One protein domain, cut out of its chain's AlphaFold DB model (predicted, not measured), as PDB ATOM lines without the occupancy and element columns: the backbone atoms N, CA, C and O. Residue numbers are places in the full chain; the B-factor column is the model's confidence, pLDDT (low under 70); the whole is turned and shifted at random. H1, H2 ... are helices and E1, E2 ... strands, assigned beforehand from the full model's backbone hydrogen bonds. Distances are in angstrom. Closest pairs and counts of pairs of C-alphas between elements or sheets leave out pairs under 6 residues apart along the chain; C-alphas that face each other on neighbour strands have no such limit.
ATOM      1  N   TRP A   3     215.244 196.187 222.518       64.44
ATOM      2  CA  TRP A   3     214.636 196.794 223.700       64.44
ATOM      3  C   TRP A   3     215.670 196.861 224.819       64.44
ATOM      4  O   TRP A   3     216.449 195.928 224.991       64.44
ATOM      5  N   ALA A   4     215.705 197.948 225.582       50.62
ATOM      6  CA  ALA A   4     216.531 198.015 226.780       50.62
ATOM      7  C   ALA A   4     215.725 197.481 227.970       50.62
ATOM      8  O   ALA A   4     214.691 198.073 228.308       50.62
ATOM      9  N   PRO A   5     216.141 196.390 228.641       53.75
ATOM     10  CA  PRO A   5     215.736 196.174 230.018       53.75
ATOM     11  C   PRO A   5     216.068 197.412 230.850       53.75
ATOM     12  O   PRO A   5     217.097 198.060 230.663       53.75
ATOM     13  N   LEU A   6     215.170 197.729 231.782       51.62
ATOM     14  CA  LEU A   6     215.312 198.870 232.678       51.62
ATOM     15  C   LEU A   6     216.726 198.948 233.273       51.62
ATOM     16  O   LEU A   6     217.154 197.984 233.920       51.62
ATOM     17  N   PRO A   7     217.431 200.087 233.137       48.78
ATOM     18  CA  PRO A   7     218.673 200.283 233.863       48.78
ATOM     19  C   PRO A   7     218.395 200.192 235.376       48.78
ATOM     20  O   PRO A   7     217.323 200.595 235.843       48.78
ATOM     21  N   PRO A   8     219.331 199.642 236.171       44.41
ATOM     22  CA  PRO A   8     219.146 199.471 237.603       44.41
ATOM     23  C   PRO A   8     218.844 200.822 238.260       44.41
ATOM     24  O   PRO A   8     219.582 201.795 238.088       44.41
ATOM     25  N   ARG A   9     217.732 200.862 239.007       53.00
ATOM     26  CA  ARG A   9     217.225 202.051 239.704       53.00
ATOM     27  C   ARG A   9     218.321 202.662 240.576       53.00
ATOM     28  O   ARG A   9     218.856 201.984 241.451       53.00
ATOM     29  N   ARG A  10     218.618 203.948 240.371       49.09
ATOM     30  CA  ARG A  10     219.374 204.750 241.347       49.09
ATOM     31  C   ARG A  10     218.463 205.430 242.370       49.09
ATOM     32  O   ARG A  10     218.924 205.657 243.481       49.09
ATOM     33  N   ASP A  11     217.185 205.636 242.038       49.12
ATOM     34  CA  ASP A  11     216.205 206.280 242.915       49.12
ATOM     35  C   ASP A  11     214.967 205.392 243.155       49.12
ATOM     36  O   ASP A  11     214.362 204.909 242.191       49.12
ATOM     37  N   PRO A  12     214.583 205.146 244.422       53.16
ATOM     38  CA  PRO A  12     213.439 204.305 244.779       53.16
ATOM     39  C   PRO A  12     212.065 204.965 244.551       53.16
ATOM     40  O   PRO A  12     211.074 204.240 244.519       53.16
ATOM     41  N   ASP A  13     212.003 206.286 244.338       51.28
ATOM     42  CA  ASP A  13     210.745 207.057 244.276       51.28
ATOM     43  C   ASP A  13     210.224 207.334 242.847       51.28
ATOM     44  O   ASP A  13     209.135 207.888 242.681       51.28
ATOM     45  N   LEU A  14     210.951 206.945 241.788       48.97
ATOM     46  CA  LEU A  14     210.442 207.067 240.415       48.97
ATOM     47  C   LEU A  14     209.454 205.935 240.089       48.97
ATOM     48  O   LEU A  14     209.834 204.793 239.833       48.97
ATOM     49  N   ILE A  15     208.168 206.293 240.058       44.69
ATOM     50  CA  ILE A  15     207.038 205.425 239.676       44.69
ATOM     51  C   ILE A  15     207.014 205.167 238.155       44.69
ATOM     52  O   ILE A  15     206.464 204.165 237.705       44.69
ATOM     53  N   SER A  16     207.663 206.028 237.365       44.50
ATOM     54  CA  SER A  16     207.778 205.916 235.909       44.50
ATOM     55  C   SER A  16     209.235 206.089 235.488       44.50
ATOM     56  O   SER A  16     209.900 207.013 235.950       44.50
ATOM     57  N   ILE A  17     209.729 205.206 234.620       53.34
ATOM     58  CA  ILE A  17     211.060 205.311 234.016       53.34
ATOM     59  C   ILE A  17     210.852 205.601 232.536       53.34
ATOM     60  O   ILE A  17     210.229 204.809 231.833       53.34
ATOM     61  N   GLU A  18     211.363 206.741 232.092       52.53
ATOM     62  CA  GLU A  18     211.457 207.086 230.679       52.53
ATOM     63  C   GLU A  18     212.827 206.615 230.179       52.53
ATOM     64  O   GLU A  18     213.864 207.023 230.703       52.53
ATOM     65  N   VAL A  19     212.835 205.685 229.225       55.88
ATOM     66  CA  VAL A  19     214.069 205.159 228.632       55.88
ATOM     67  C   VAL A  19     214.366 205.967 227.374       55.88
ATOM     68  O   VAL A  19     213.764 205.741 226.330       55.88
ATOM     69  N   THR A  20     215.293 206.920 227.470       55.22
ATOM     70  CA  THR A  20     215.771 207.698 226.317       55.22
ATOM     71  C   THR A  20     216.952 206.999 225.648       55.22
ATOM     72  O   THR A  20     217.958 206.711 226.305       55.22
ATOM     73  N   PHE A  21     216.845 206.755 224.343       56.38
ATOM     74  CA  PHE A  21     217.796 205.949 223.573       56.38
ATOM     75  C   PHE A  21     219.208 206.545 223.522       56.38
ATOM     76  O   PHE A  21     220.169 205.829 223.778       56.38
ATOM     77  N   ASP A  22     219.335 207.861 223.340       59.16
ATOM     78  CA  ASP A  22     220.640 208.538 223.233       59.16
ATOM     79  C   ASP A  22     221.443 208.583 224.545       59.16
ATOM     80  O   ASP A  22     222.646 208.836 224.544       59.16
ATOM     81  N   ALA A  23     220.783 208.377 225.689       65.44
ATOM     82  CA  ALA A  23     221.410 208.466 227.009       65.44
ATOM     83  C   ALA A  23     221.629 207.098 227.670       65.44
ATOM     84  O   ALA A  23     222.220 207.035 228.752       65.44
ATOM     85  N   THR A  24     221.144 206.016 227.053       69.56
ATOM     86  CA  THR A  24     221.206 204.663 227.610       69.56
ATOM     87  C   THR A  24     222.404 203.925 227.015       69.56
ATOM     88  O   THR A  24     222.373 203.626 225.824       69.56
ATOM     89  N   PRO A  25     223.446 203.609 227.809       75.38
ATOM     90  CA  PRO A  25     224.615 202.898 227.306       75.38
ATOM     91  C   PRO A  25     224.268 201.590 226.592       75.38
ATOM     92  O   PRO A  25     223.406 200.849 227.070       75.38
ATOM     93  N   ASP A  26     225.010 201.277 225.526       74.88
ATOM     94  CA  ASP A  26     224.776 200.114 224.663       74.88
ATOM     95  C   ASP A  26     224.571 198.829 225.457       74.88
ATOM     96  O   ASP A  26     223.605 198.126 225.230       74.88
ATOM     97  N   PHE A  27     225.382 198.564 226.481       74.38
ATOM     98  CA  PHE A  27     225.298 197.341 227.290       74.38
ATOM     99  C   PHE A  27     223.979 197.134 228.067       74.38
ATOM    100  O   PHE A  27     223.782 196.066 228.647       74.38
ATOM    101  N   TYR A  28     223.088 198.129 228.125       75.75
ATOM    102  CA  TYR A  28     221.736 197.970 228.673       75.75
ATOM    103  C   TYR A  28     220.711 197.506 227.639       75.75
ATOM    104  O   TYR A  28     219.594 197.178 228.024       75.75
ATOM    105  N   TRP A  29     221.057 197.468 226.355       77.88
ATOM    106  CA  TRP A  29     220.172 196.994 225.300       77.88
ATOM    107  C   TRP A  29     220.167 195.468 225.225       77.88
ATOM    108  O   TRP A  29     221.159 194.793 225.485       77.88
ATOM    109  N   VAL A  30     219.021 194.909 224.852       82.75
ATOM    110  CA  VAL A  30     218.839 193.497 224.527       82.75
ATOM    111  C   VAL A  30     218.313 193.414 223.103       82.75
ATOM    112  O   VAL A  30     217.303 194.023 222.738       82.75
ATOM    113  N   VAL A  31     219.014 192.639 222.282       84.75
ATOM    114  CA  VAL A  31     218.706 192.463 220.864       84.75
ATOM    115  C   VAL A  31     218.120 191.075 220.654       84.75
ATOM    116  O   VAL A  31     218.732 190.074 221.030       84.75
ATOM    117  N   VAL A  32     216.937 191.020 220.042       85.88
ATOM    118  CA  VAL A  32     216.237 189.770 219.721       85.88
ATOM    119  C   VAL A  32     215.894 189.750 218.226       85.88
ATOM    120  O   VAL A  32     215.293 190.713 217.721       85.88
ATOM    121  N   PRO A  33     216.238 188.679 217.487       86.31
ATOM    122  CA  PRO A  33     215.811 188.514 216.104       86.31
ATOM    123  C   PRO A  33     214.286 188.571 215.996       86.31
ATOM    124  O   PRO A  33     213.572 187.908 216.741       86.31
ATOM    125  N   THR A  34     213.759 189.341 215.044       82.44
ATOM    126  CA  THR A  34     212.303 189.537 214.916       82.44
ATOM    127  C   THR A  34     211.555 188.218 214.673       82.44
ATOM    128  O   THR A  34     210.460 188.030 215.190       82.44
ATOM    129  N   ARG A  35     212.174 187.264 213.968       84.19
ATOM    130  CA  ARG A  35     211.610 185.924 213.710       84.19
ATOM    131  C   ARG A  35     211.468 185.060 214.962       84.19
ATOM    132  O   ARG A  35     210.676 184.126 214.973       84.19
ATOM    133  N   GLU A  36     212.231 185.374 216.000       85.25
ATOM    134  CA  GLU A  36     212.286 184.636 217.264       85.25
ATOM    135  C   GLU A  36     211.622 185.429 218.396       85.25
ATOM    136  O   GLU A  36     211.711 185.064 219.564       85.25
ATOM    137  N   PHE A  37     210.905 186.504 218.057       82.88
ATOM    138  CA  PHE A  37     210.246 187.375 219.025       82.88
ATOM    139  C   PHE A  37     209.197 186.645 219.878       82.88
ATOM    140  O   PHE A  37     208.995 186.995 221.037       82.88
ATOM    141  N   LEU A  38     208.563 185.608 219.321       84.44
ATOM    142  CA  LEU A  38     207.580 184.764 220.010       84.44
ATOM    143  C   LEU A  38     208.188 183.480 220.599       84.44
ATOM    144  O   LEU A  38     207.459 182.544 220.922       84.44
ATOM    145  N   ALA A  39     209.517 183.398 220.727       82.88
ATOM    146  CA  ALA A  39     210.162 182.251 221.352       82.88
ATOM    147  C   ALA A  39     209.659 182.054 222.793       82.88
ATOM    148  O   ALA A  39     209.574 183.003 223.572       82.88
ATOM    149  N   ALA A  40     209.369 180.801 223.159       82.25
ATOM    150  CA  ALA A  40     208.913 180.448 224.508       82.25
ATOM    151  C   ALA A  40     209.929 180.845 225.592       82.25
ATOM    152  O   ALA A  40     209.552 181.221 226.700       82.25
ATOM    153  N   ASP A  41     211.216 180.774 225.254       83.31
ATOM    154  CA  ASP A  41     212.304 181.313 226.051       83.31
ATOM    155  C   ASP A  41     213.085 182.309 225.196       83.31
ATOM    156  O   ASP A  41     213.803 181.938 224.271       83.31
ATOM    157  N   ILE A  42     212.934 183.597 225.500       81.19
ATOM    158  CA  ILE A  42     213.605 184.659 224.749       81.19
ATOM    159  C   ILE A  42     215.102 184.710 225.115       81.19
ATOM    160  O   ILE A  42     215.927 185.178 224.338       81.19
ATOM    161  N   SER A  43     215.494 184.204 226.292       81.00
ATOM    162  CA  SER A  43     216.861 184.331 226.819       81.00
ATOM    163  C   SER A  43     217.905 183.544 226.024       81.00
ATOM    164  O   SER A  43     219.098 183.883 226.062       81.00
ATOM    165  N   VAL A  44     217.460 182.513 225.299       84.94
ATOM    166  CA  VAL A  44     218.304 181.685 224.430       84.94
ATOM    167  C   VAL A  44     218.468 182.272 223.029       84.94
ATOM    168  O   VAL A  44     219.432 181.926 222.355       84.94
ATOM    169  N   VAL A  45     217.575 183.178 222.621       85.50
ATOM    170  CA  VAL A  45     217.578 183.813 221.288       85.50
ATOM    171  C   VAL A  45     218.149 185.236 221.303       85.50
ATOM    172  O   VAL A  45     218.266 185.879 220.263       85.50
ATOM    173  N   VAL A  46     218.517 185.749 222.484       86.62
ATOM    174  CA  VAL A  46     219.223 187.032 222.608       86.62
ATOM    175  C   VAL A  46     220.577 186.945 221.910       86.62
ATOM    176  O   VAL A  46     221.372 186.045 222.192       86.62
ATOM    177  N   ILE A  47     220.877 187.931 221.065       83.75
ATOM    178  CA  ILE A  47     222.204 188.091 220.465       83.75
ATOM    179  C   ILE A  47     223.169 188.560 221.557       83.75
ATOM    180  O   ILE A  47     223.005 189.641 222.119       83.75
ATOM    181  N   ARG A  48     224.156 187.717 221.883       84.50
ATOM    182  CA  ARG A  48     225.170 187.980 222.926       84.50
ATOM    183  C   ARG A  48     226.554 188.298 222.368       84.50
ATOM    184  O   ARG A  48     227.445 188.630 223.144       84.50
ATOM    185  N   ASP A  49     226.748 188.140 221.061       86.44
ATOM    186  CA  ASP A  49     227.994 188.521 220.405       86.44
ATOM    187  C   ASP A  49     228.120 190.048 220.434       86.44
ATOM    188  O   ASP A  49     227.332 190.746 219.804       86.44
ATOM    189  N   GLU A  50     229.068 190.563 221.217       82.06
ATOM    190  CA  GLU A  50     229.217 192.000 221.480       82.06
ATOM    191  C   GLU A  50     229.458 192.829 220.198       82.06
ATOM    192  O   GLU A  50     228.801 193.858 220.030       82.06
ATOM    193  N   PRO A  51     230.303 192.398 219.238       85.44
ATOM    194  CA  PRO A  51     230.462 193.107 217.967       85.44
ATOM    195  C   PRO A  51     229.182 193.170 217.124       85.44
ATOM    196  O   PRO A  51     228.874 194.216 216.550       85.44
ATOM    197  N   GLU A  52     228.444 192.064 217.004       83.62
ATOM    198  CA  GLU A  52     227.172 192.034 216.273       83.62
ATOM    199  C   GLU A  52     226.103 192.876 216.978       83.62
ATOM    200  O   GLU A  52     225.399 193.661 216.342       83.62
ATOM    201  N   PHE A  53     226.042 192.768 218.300       84.38
ATOM    202  CA  PHE A  53     225.164 193.529 219.172       84.38
ATOM    203  C   PHE A  53     225.331 195.043 219.002       84.38
ATOM    204  O   PHE A  53     224.354 195.717 218.678       84.38
ATOM    205  N   VAL A  54     226.555 195.564 219.164       82.94
ATOM    206  CA  VAL A  54     226.841 197.005 219.048       82.94
ATOM    207  C   VAL A  54     226.433 197.506 217.668       82.94
ATOM    208  O   VAL A  54     225.717 198.495 217.553       82.94
ATOM    209  N   ARG A  55     226.782 196.765 216.610       83.44
ATOM    210  CA  ARG A  55     226.401 197.132 215.240       83.44
ATOM    211  C   ARG A  55     224.893 197.222 215.039       83.44
ATOM    212  O   ARG A  55     224.442 198.062 214.267       83.44
ATOM    213  N   ILE A  56     224.121 196.333 215.664       83.88
ATOM    214  CA  ILE A  56     222.661 196.353 215.557       83.88
ATOM    215  C   ILE A  56     222.083 197.522 216.354       83.88
ATOM    216  O   ILE A  56     221.194 198.192 215.843       83.88
ATOM    217  N   VAL A  57     222.579 197.779 217.568       81.12
ATOM    218  CA  VAL A  57     222.106 198.883 218.419       81.12
ATOM    219  C   VAL A  57     222.408 200.240 217.778       81.12
ATOM    220  O   VAL A  57     221.503 201.058 217.668       81.12
ATOM    221  N   GLU A  58     223.624 200.449 217.267       82.06
ATOM    222  CA  GLU A  58     224.021 201.697 216.594       82.06
ATOM    223  C   GLU A  58     223.255 201.950 215.284       82.06
ATOM    224  O   GLU A  58     223.051 203.098 214.892       82.06
ATOM    225  N   ALA A  59     222.857 200.888 214.577       82.75
ATOM    226  CA  ALA A  59     222.129 200.994 213.312       82.75
ATOM    227  C   ALA A  59     220.604 201.041 213.484       82.75
ATOM    228  O   ALA A  59     219.890 201.329 212.521       82.75
ATOM    229  N   ALA A  60     220.091 200.689 214.662       76.62
ATOM    230  CA  ALA A  60     218.664 200.611 214.910       76.62
ATOM    231  C   ALA A  60     218.091 201.987 215.248       76.62
ATOM    232  O   ALA A  60     218.623 202.724 216.073       76.62
ATOM    233  N   GLU A  61     216.948 202.303 214.645       71.69
ATOM    234  CA  GLU A  61     216.196 203.499 214.999       71.69
ATOM    235  C   GLU A  61     215.196 203.178 216.115       71.69
ATOM    236  O   GLU A  61     214.449 202.193 216.020       71.69
ATOM    237  N   PRO A  62     215.153 203.994 217.176       66.19
ATOM    238  CA  PRO A  62     214.166 203.837 218.223       66.19
ATOM    239  C   PRO A  62     212.765 204.097 217.703       66.19
ATOM    240  O   PRO A  62     212.488 205.143 217.114       66.19
ATOM    241  N   VAL A  63     211.855 203.168 217.974       65.31
ATOM    242  CA  VAL A  63     210.453 203.329 217.600       65.31
ATOM    243  C   VAL A  63     209.630 203.471 218.876       65.31
ATOM    244  O   VAL A  63     209.323 202.486 219.546       65.31
ATOM    245  N   GLY A  64     209.290 204.732 219.169       63.38
ATOM    246  CA  GLY A  64     208.404 205.207 220.237       63.38
ATOM    247  C   GLY A  64     208.799 204.832 221.671       63.38
ATOM    248  O   GLY A  64     209.912 204.387 221.936       63.38
ATOM    249  N   ASP A  65     207.873 205.064 222.605       62.06
ATOM    250  CA  ASP A  65     208.155 205.008 224.041       62.06
ATOM    251  C   ASP A  65     207.704 203.691 224.680       62.06
ATOM    252  O   ASP A  65     206.587 203.203 224.466       62.06
ATOM    253  N   VAL A  66     208.566 203.143 225.538       65.56
ATOM    254  CA  VAL A  66     208.239 202.012 226.410       65.56
ATOM    255  C   VAL A  66     207.883 202.555 227.786       65.56
ATOM    256  O   VAL A  66     208.691 203.221 228.428       65.56
ATOM    257  N   THR A  67     206.679 202.247 228.263       64.19
ATOM    258  CA  THR A  67     206.241 202.617 229.617       64.19
ATOM    259  C   THR A  67     206.128 201.374 230.481       64.19
ATOM    260  O   THR A  67     205.703 200.321 230.009       64.19
ATOM    261  N   ILE A  68     206.525 201.467 231.747       63.59
ATOM    262  CA  ILE A  68     206.463 200.335 232.676       63.59
ATOM    263  C   ILE A  68     205.576 200.720 233.843       63.59
ATOM    264  O   ILE A  68     205.869 201.666 234.566       63.59
ATOM    265  N   GLN A  69     204.490 199.972 234.015       61.19
ATOM    266  CA  GLN A  69     203.507 200.186 235.071       61.19
ATOM    267  C   GLN A  69     203.372 198.897 235.877       61.19
ATOM    268  O   GLN A  69     202.956 197.872 235.344       61.19
ATOM    269  N   ASN A  70     203.749 198.931 237.158       61.84
ATOM    270  CA  ASN A  70     203.619 197.801 238.086       61.84
ATOM    271  C   ASN A  70     204.109 196.456 237.510       61.84
ATOM    272  O   ASN A  70     203.377 195.467 237.493       61.84
ATOM    273  N   ASN A  71     205.357 196.442 237.028       62.03
ATOM    274  CA  ASN A  71     206.037 195.301 236.390       62.03
ATOM    275  C   ASN A  71     205.443 194.832 235.049       62.03
ATOM    276  O   ASN A  71     205.914 193.841 234.496       62.03
ATOM    277  N   VAL A  72     204.456 195.542 234.500       63.56
ATOM    278  CA  VAL A  72     203.951 195.322 233.143       63.56
ATOM    279  C   VAL A  72     204.644 196.301 232.202       63.56
ATOM    280  O   VAL A  72     204.580 197.515 232.401       63.56
ATOM    281  N   VAL A  73     205.314 195.770 231.180       68.75
ATOM    282  CA  VAL A  73     205.918 196.563 230.103       68.75
ATOM    283  C   VAL A  73     204.849 196.829 229.047       68.75
ATOM    284  O   VAL A  73     204.318 195.899 228.445       68.75
ATOM    285  N   ILE A  74     204.522 198.098 228.829       67.94
ATOM    286  CA  ILE A  74     203.563 198.551 227.824       67.94
ATOM    287  C   ILE A  74     204.358 199.217 226.703       67.94
ATOM    288  O   ILE A  74     204.829 200.349 226.842       67.94
ATOM    289  N   ASN A  75     204.478 198.509 225.583       70.88
ATOM    290  CA  ASN A  75     205.036 199.032 224.344       70.88
ATOM    291  C   ASN A  75     203.913 199.134 223.300       70.88
ATOM    292  O   ASN A  75     203.406 198.117 222.834       70.88
ATOM    293  N   LYS A  76     203.503 200.362 222.957       71.12
ATOM    294  CA  LYS A  76     202.411 200.627 221.996       71.12
ATOM    295  C   LYS A  76     202.876 200.687 220.541       71.12
ATOM    296  O   LYS A  76     202.075 200.974 219.660       71.12
ATOM    297  N   VAL A  77     204.166 200.487 220.311       68.62
ATOM    298  CA  VAL A  77     204.818 200.791 219.038       68.62
ATOM    299  C   VAL A  77     205.059 199.539 218.204       68.62
ATOM    300  O   VAL A  77     205.310 199.615 217.004       68.62
ATOM    301  N   ILE A  78     204.959 198.371 218.835       73.31
ATOM    302  CA  ILE A  78     205.085 197.087 218.160       73.31
ATOM    303  C   ILE A  78     203.804 196.826 217.373       73.31
ATOM    304  O   ILE A  78     202.733 196.651 217.955       73.31
ATOM    305  N   ASP A  79     203.940 196.774 216.052       76.94
ATOM    306  CA  ASP A  79     202.875 196.340 215.159       76.94
ATOM    307  C   ASP A  79     202.743 194.811 215.214       76.94
ATOM    308  O   ASP A  79     203.688 194.072 214.914       76.94
ATOM    309  N   VAL A  80     201.566 194.342 215.631       78.88
ATOM    310  CA  VAL A  80     201.252 192.916 215.759       78.88
ATOM    311  C   VAL A  80     201.275 192.233 214.391       78.88
ATOM    312  O   VAL A  80     201.842 191.147 214.278       78.88
ATOM    313  N   ASP A  81     200.783 192.893 213.340       82.44
ATOM    314  CA  ASP A  81     200.683 192.315 211.996       82.44
ATOM    315  C   ASP A  81     202.076 192.028 211.413       82.44
ATOM    316  O   ASP A  81     202.314 191.009 210.754       82.44
ATOM    317  N   VAL A  82     203.038 192.917 211.686       82.88
ATOM    318  CA  VAL A  82     204.441 192.735 211.282       82.88
ATOM    319  C   VAL A  82     205.053 191.533 211.995       82.88
ATOM    320  O   VAL A  82     205.780 190.754 211.377       82.88
ATOM    321  N   ILE A  83     204.750 191.355 213.281       82.50
ATOM    322  CA  ILE A  83     205.293 190.248 214.069       82.50
ATOM    323  C   ILE A  83     204.708 188.916 213.635       82.50
ATOM    324  O   ILE A  83     205.470 187.973 213.432       82.50
ATOM    325  N   GLU A  84     203.400 188.833 213.416       84.19
ATOM    326  CA  GLU A  84     202.767 187.606 212.929       84.19
ATOM    327  C   GLU A  84     203.322 187.188 211.567       84.19
ATOM    328  O   GLU A  84     203.641 186.018 211.342       84.19
ATOM    329  N   LYS A  85     203.536 188.162 210.676       84.69
ATOM    330  CA  LYS A  85     204.125 187.926 209.356       84.69
ATOM    331  C   LYS A  85     205.568 187.427 209.432       84.69
ATOM    332  O   LYS A  85     205.924 186.481 208.732       84.69
ATOM    333  N   GLU A  86     206.412 188.060 210.244       84.31
ATOM    334  CA  GLU A  86     207.830 187.693 210.347       84.31
ATOM    335  C   GLU A  86     208.040 186.373 211.103       84.31
ATOM    336  O   GLU A  86     208.960 185.613 210.791       84.31
ATOM    337  N   THR A  87     207.179 186.068 212.076       85.25
ATOM    338  CA  THR A  87     207.269 184.851 212.900       85.25
ATOM    339  C   THR A  87     206.462 183.677 212.346       85.25
ATOM    340  O   THR A  87     206.694 182.542 212.766       85.25
ATOM    341  N   ASN A  88     205.559 183.923 211.389       85.06
ATOM    342  CA  ASN A  88     204.579 182.962 210.869       85.06
ATOM    343  C   ASN A  88     203.741 182.305 211.985       85.06
ATOM    344  O   ASN A  88     203.368 181.135 211.888       85.06
ATOM    345  N   GLN A  89     203.488 183.046 213.064       80.50
ATOM    346  CA  GLN A  89     202.780 182.601 214.263       80.50
ATOM    347  C   GLN A  89     201.769 183.675 214.672       80.50
ATOM    348  O   GLN A  89     202.076 184.858 214.591       80.50
ATOM    349  N   GLU A  90     200.578 183.268 215.112       81.31
ATOM    350  CA  GLU A  90     199.541 184.195 215.585       81.31
ATOM    351  C   GLU A  90     199.896 184.724 216.984       81.31
ATOM    352  O   GLU A  90     200.258 183.956 217.886       81.31
ATOM    353  N   VAL A  91     199.793 186.037 217.183       79.88
ATOM    354  CA  VAL A  91     200.062 186.673 218.471       79.88
ATOM    355  C   VAL A  91     198.826 186.536 219.347       79.88
ATOM    356  O   VAL A  91     197.735 187.003 219.032       79.88
ATOM    357  N   THR A  92     198.994 185.922 220.518       76.88
ATOM    358  CA  THR A  92     197.888 185.783 221.467       76.88
ATOM    359  C   THR A  92     197.510 187.148 222.044       76.88
ATOM    360  O   THR A  92     198.227 187.706 222.876       76.88
ATOM    361  N   VAL A  93     196.354 187.681 221.638       71.62
ATOM    362  CA  VAL A  93     195.853 188.965 222.141       71.62
ATOM    363  C   VAL A  93     195.303 188.797 223.556       71.62
ATOM    364  O   VAL A  93     194.273 188.160 223.797       71.62
ATOM    365  N   VAL A  94     195.993 189.415 224.508       70.25
ATOM    366  CA  VAL A  94     195.591 189.476 225.912       70.25
ATOM    367  C   VAL A  94     194.973 190.850 226.177       70.25
ATOM    368  O   VAL A  94     195.579 191.883 225.904       70.25
ATOM    369  N   LYS A  95     193.741 190.885 226.688       65.88
ATOM    370  CA  LYS A  95     193.034 192.127 227.023       65.88
ATOM    371  C   LYS A  95     193.726 192.830 228.186       65.88
ATOM    372  O   LYS A  95     194.215 192.189 229.105       65.88
ATOM    373  N   VAL A  96     193.720 194.156 228.195       67.25
ATOM    374  CA  VAL A  96     194.212 194.931 229.339       67.25
ATOM    375  C   VAL A  96     193.014 195.457 230.123       67.25
ATOM    376  O   VAL A  96     192.114 196.069 229.552       67.25
ATOM    377  N   SER A  97     192.986 195.204 231.429       65.56
ATOM    378  CA  SER A  97     191.986 195.736 232.360       65.56
ATOM    379  C   SER A  97     192.655 196.640 233.385       65.56
ATOM    380  O   SER A  97     193.792 196.399 233.774       65.56
ATOM    381  N   LYS A  98     191.967 197.696 233.813       73.25
ATOM    382  CA  LYS A  98     192.487 198.666 234.782       73.25
ATOM    383  C   LYS A  98     192.056 198.276 236.196       73.25
ATOM    384  O   LYS A  98     190.941 197.786 236.372       73.25
ATOM    385  N   THR A  99     192.923 198.452 237.190       66.56
ATOM    386  CA  THR A  99     192.615 198.168 238.602       66.56
ATOM    387  C   THR A  99     193.169 199.249 239.528       66.56
ATOM    388  O   THR A  99     194.284 199.714 239.338       66.56
ATOM    389  N   ASP A 100     192.432 199.610 240.573       68.75
ATOM    390  CA  ASP A 100     192.908 200.512 241.637       68.75
ATOM    391  C   ASP A 100     193.545 199.748 242.810       68.75
ATOM    392  O   ASP A 100     193.912 200.328 243.826       68.75
ATOM    393  N   ALA A 101     193.668 198.422 242.694       70.44
ATOM    394  CA  ALA A 101     194.329 197.578 243.682       70.44
ATOM    395  C   ALA A 101     195.722 197.158 243.172       70.44
ATOM    396  O   ALA A 101     195.791 196.369 242.220       70.44
ATOM    397  N   PRO A 102     196.828 197.618 243.795       65.25
ATOM    398  CA  PRO A 102     198.181 197.307 243.330       65.25
ATOM    399  C   PRO A 102     198.495 195.805 243.421       65.25
ATOM    400  O   PRO A 102     199.186 195.271 242.559       65.25
ATOM    401  N   GLU A 103     197.909 195.090 244.389       71.88
ATOM    402  CA  GLU A 103     198.085 193.639 244.583       71.88
ATOM    403  C   GLU A 103     197.511 192.766 243.455       71.88
ATOM    404  O   GLU A 103     197.842 191.584 243.338       71.88
ATOM    405  N   GLN A 104     196.604 193.319 242.648       65.19
ATOM    406  CA  GLN A 104     196.000 192.621 241.511       65.19
ATOM    407  C   GLN A 104     196.703 192.960 240.191       65.19
ATOM    408  O   GLN A 104     196.380 192.366 239.166       65.19
ATOM    409  N   SER A 105     197.658 193.893 240.209       62.16
ATOM    410  CA  SER A 105     198.412 194.308 239.029       62.16
ATOM    411  C   SER A 105     199.400 193.232 238.580       62.16
ATOM    412  O   SER A 105     199.992 192.535 239.403       62.16
ATOM    413  N   GLY A 106     199.591 193.094 237.268       64.62
ATOM    414  CA  GLY A 106     200.526 192.132 236.673       64.62
ATOM    415  C   GLY A 106     200.035 190.680 236.670       64.62
ATOM    416  O   GLY A 106     200.727 189.804 236.155       64.62
ATOM    417  N   LYS A 107     198.836 190.406 237.199       72.69
ATOM    418  CA  LYS A 107     198.215 189.080 237.110       72.69
ATOM    419  C   LYS A 107     197.553 188.893 235.749       72.69
ATOM    420  O   LYS A 107     196.783 189.747 235.306       72.69
ATOM    421  N   LEU A 108     197.847 187.753 235.125       69.25
ATOM    422  CA  LEU A 108     197.171 187.262 233.931       69.25
ATOM    423  C   LEU A 108     196.017 186.352 234.361       69.25
ATOM    424  O   LEU A 108     196.239 185.228 234.806       69.25
ATOM    425  N   GLU A 109     194.786 186.832 234.224       67.88
ATOM    426  CA  GLU A 109     193.571 186.060 234.499       67.88
ATOM    427  C   GLU A 109     192.689 186.065 233.250       67.88
ATOM    428  O   GLU A 109     192.345 187.127 232.741       67.88
ATOM    429  N   ASN A 110     192.302 184.889 232.741       65.38
ATOM    430  CA  ASN A 110     191.373 184.744 231.608       65.38
ATOM    431  C   ASN A 110     191.739 185.611 230.384       65.38
ATOM    432  O   ASN A 110     190.928 186.418 229.921       65.38
ATOM    433  N   ASN A 111     192.973 185.484 229.882       73.56
ATOM    434  CA  ASN A 111     193.481 186.304 228.773       73.56
ATOM    435  C   ASN A 111     193.343 187.816 229.029       73.56
ATOM    436  O   ASN A 111     193.197 188.588 228.086       73.56
ATOM    437  N   THR A 112     193.381 188.241 230.294       66.50
ATOM    438  CA  THR A 112     193.325 189.647 230.686       66.50
ATOM    439  C   THR A 112     194.454 189.977 231.665       66.50
ATOM    440  O   THR A 112     194.551 189.366 232.729       66.50
ATOM    441  N   VAL A 113     195.305 190.949 231.329       74.25
ATOM    442  CA  VAL A 113     196.291 191.531 232.251       74.25
ATOM    443  C   VAL A 113     195.642 192.691 232.988       74.25
ATOM    444  O   VAL A 113     195.079 193.592 232.364       74.25
ATOM    445  N   ARG A 114     195.718 192.694 234.317       73.44
ATOM    446  CA  ARG A 114     195.336 193.859 235.127       73.44
ATOM    447  C   ARG A 114     196.518 194.824 235.250       73.44
ATOM    448  O   ARG A 114     197.580 194.434 235.729       73.44
ATOM    449  N   VAL A 115     196.325 196.072 234.837       71.19
ATOM    450  CA  VAL A 115     197.275 197.184 234.970       71.19
ATOM    451  C   VAL A 115     196.716 198.169 235.984       71.19
ATOM    452  O   VAL A 115     195.535 198.511 235.949       71.19
ATOM    453  N   PHE A 116     197.549 198.592 236.922       69.06
ATOM    454  CA  PHE A 116     197.140 199.523 237.960       69.06
ATOM    455  C   PHE A 116     197.291 200.976 237.514       69.06
ATOM    456  O   PHE A 116     198.373 201.372 237.091       69.06
ATOM    457  N   GLU A 117     196.222 201.763 237.645       63.56
ATOM    458  CA  GLU A 117     196.206 203.205 237.332       63.56
ATOM    459  C   GLU A 117     195.993 204.085 238.578       63.56
ATOM    460  O   GLU A 117     195.837 205.300 238.463       63.56
ATOM    461  N   GLY A 118     195.980 203.491 239.773       56.56
ATOM    462  CA  GLY A 118     195.728 204.224 241.008       56.56
ATOM    463  C   GLY A 118     196.893 205.127 241.427       56.56
ATOM    464  O   GLY A 118     198.068 204.835 241.209       56.56
ATOM    465  N   GLU A 119     196.572 206.228 242.101       53.88
ATOM    466  CA  GLU A 119     197.560 207.070 242.774       53.88
ATOM    467  C   GLU A 119     197.935 206.397 244.106       53.88
ATOM    468  O   GLU A 119     197.085 206.256 244.991       53.88
TER     469      GLU A 119
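Overview. This is residues 3 to 119 of the 299 residues of an uncharacterized protein of Mesorhizobium waimense (UniProt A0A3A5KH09). With little regular structure, this is mostly loop, with two small strand pairs, the antiparallel hairpin E1-E2 and the parallel pair E3-E4, H1 at the end far from E3 and E4, and H2 off to one side. The 117 printed residues have 36 in named elements, in order H1, E1, E2, H2, E3, E4, a mixed class. It is only just compact, close to loose: radius of gyration of the C-alphas 15.9 A, spans 45 by 39 by 23 A.

Along the chain. Residues 3 to 49 hold no named element. H1, residues 50 to 59, spans 14.1 A from C-alpha 50 at (229.217, 192.000, 221.480). E1 is 66 to 69, E2 72 to 75, H2 80 to 87, E3 95 to 99 (13.1 A) and E4 112 to 116 (12.8 A), ending at (197.140, 199.523, 237.960).

Arrangement. E1 and E2 are antiparallel at 155 degrees; N 67 and O 74 are 3.0 A apart. E3 and E4 are parallel at 33 degrees; N 97 and O 113 are 2.8 A apart. H1 and H2 are apart; in both, every O i to N i+4 pair is within hydrogen-bond range.

Size, cuts and confidence. The farthest C-alphas, Pro 51 and Asp 100, are 45.0 A apart. The printed part has no cut; the E3 to E4 link is long. Residues under pLDDT 70 include 3 to 24.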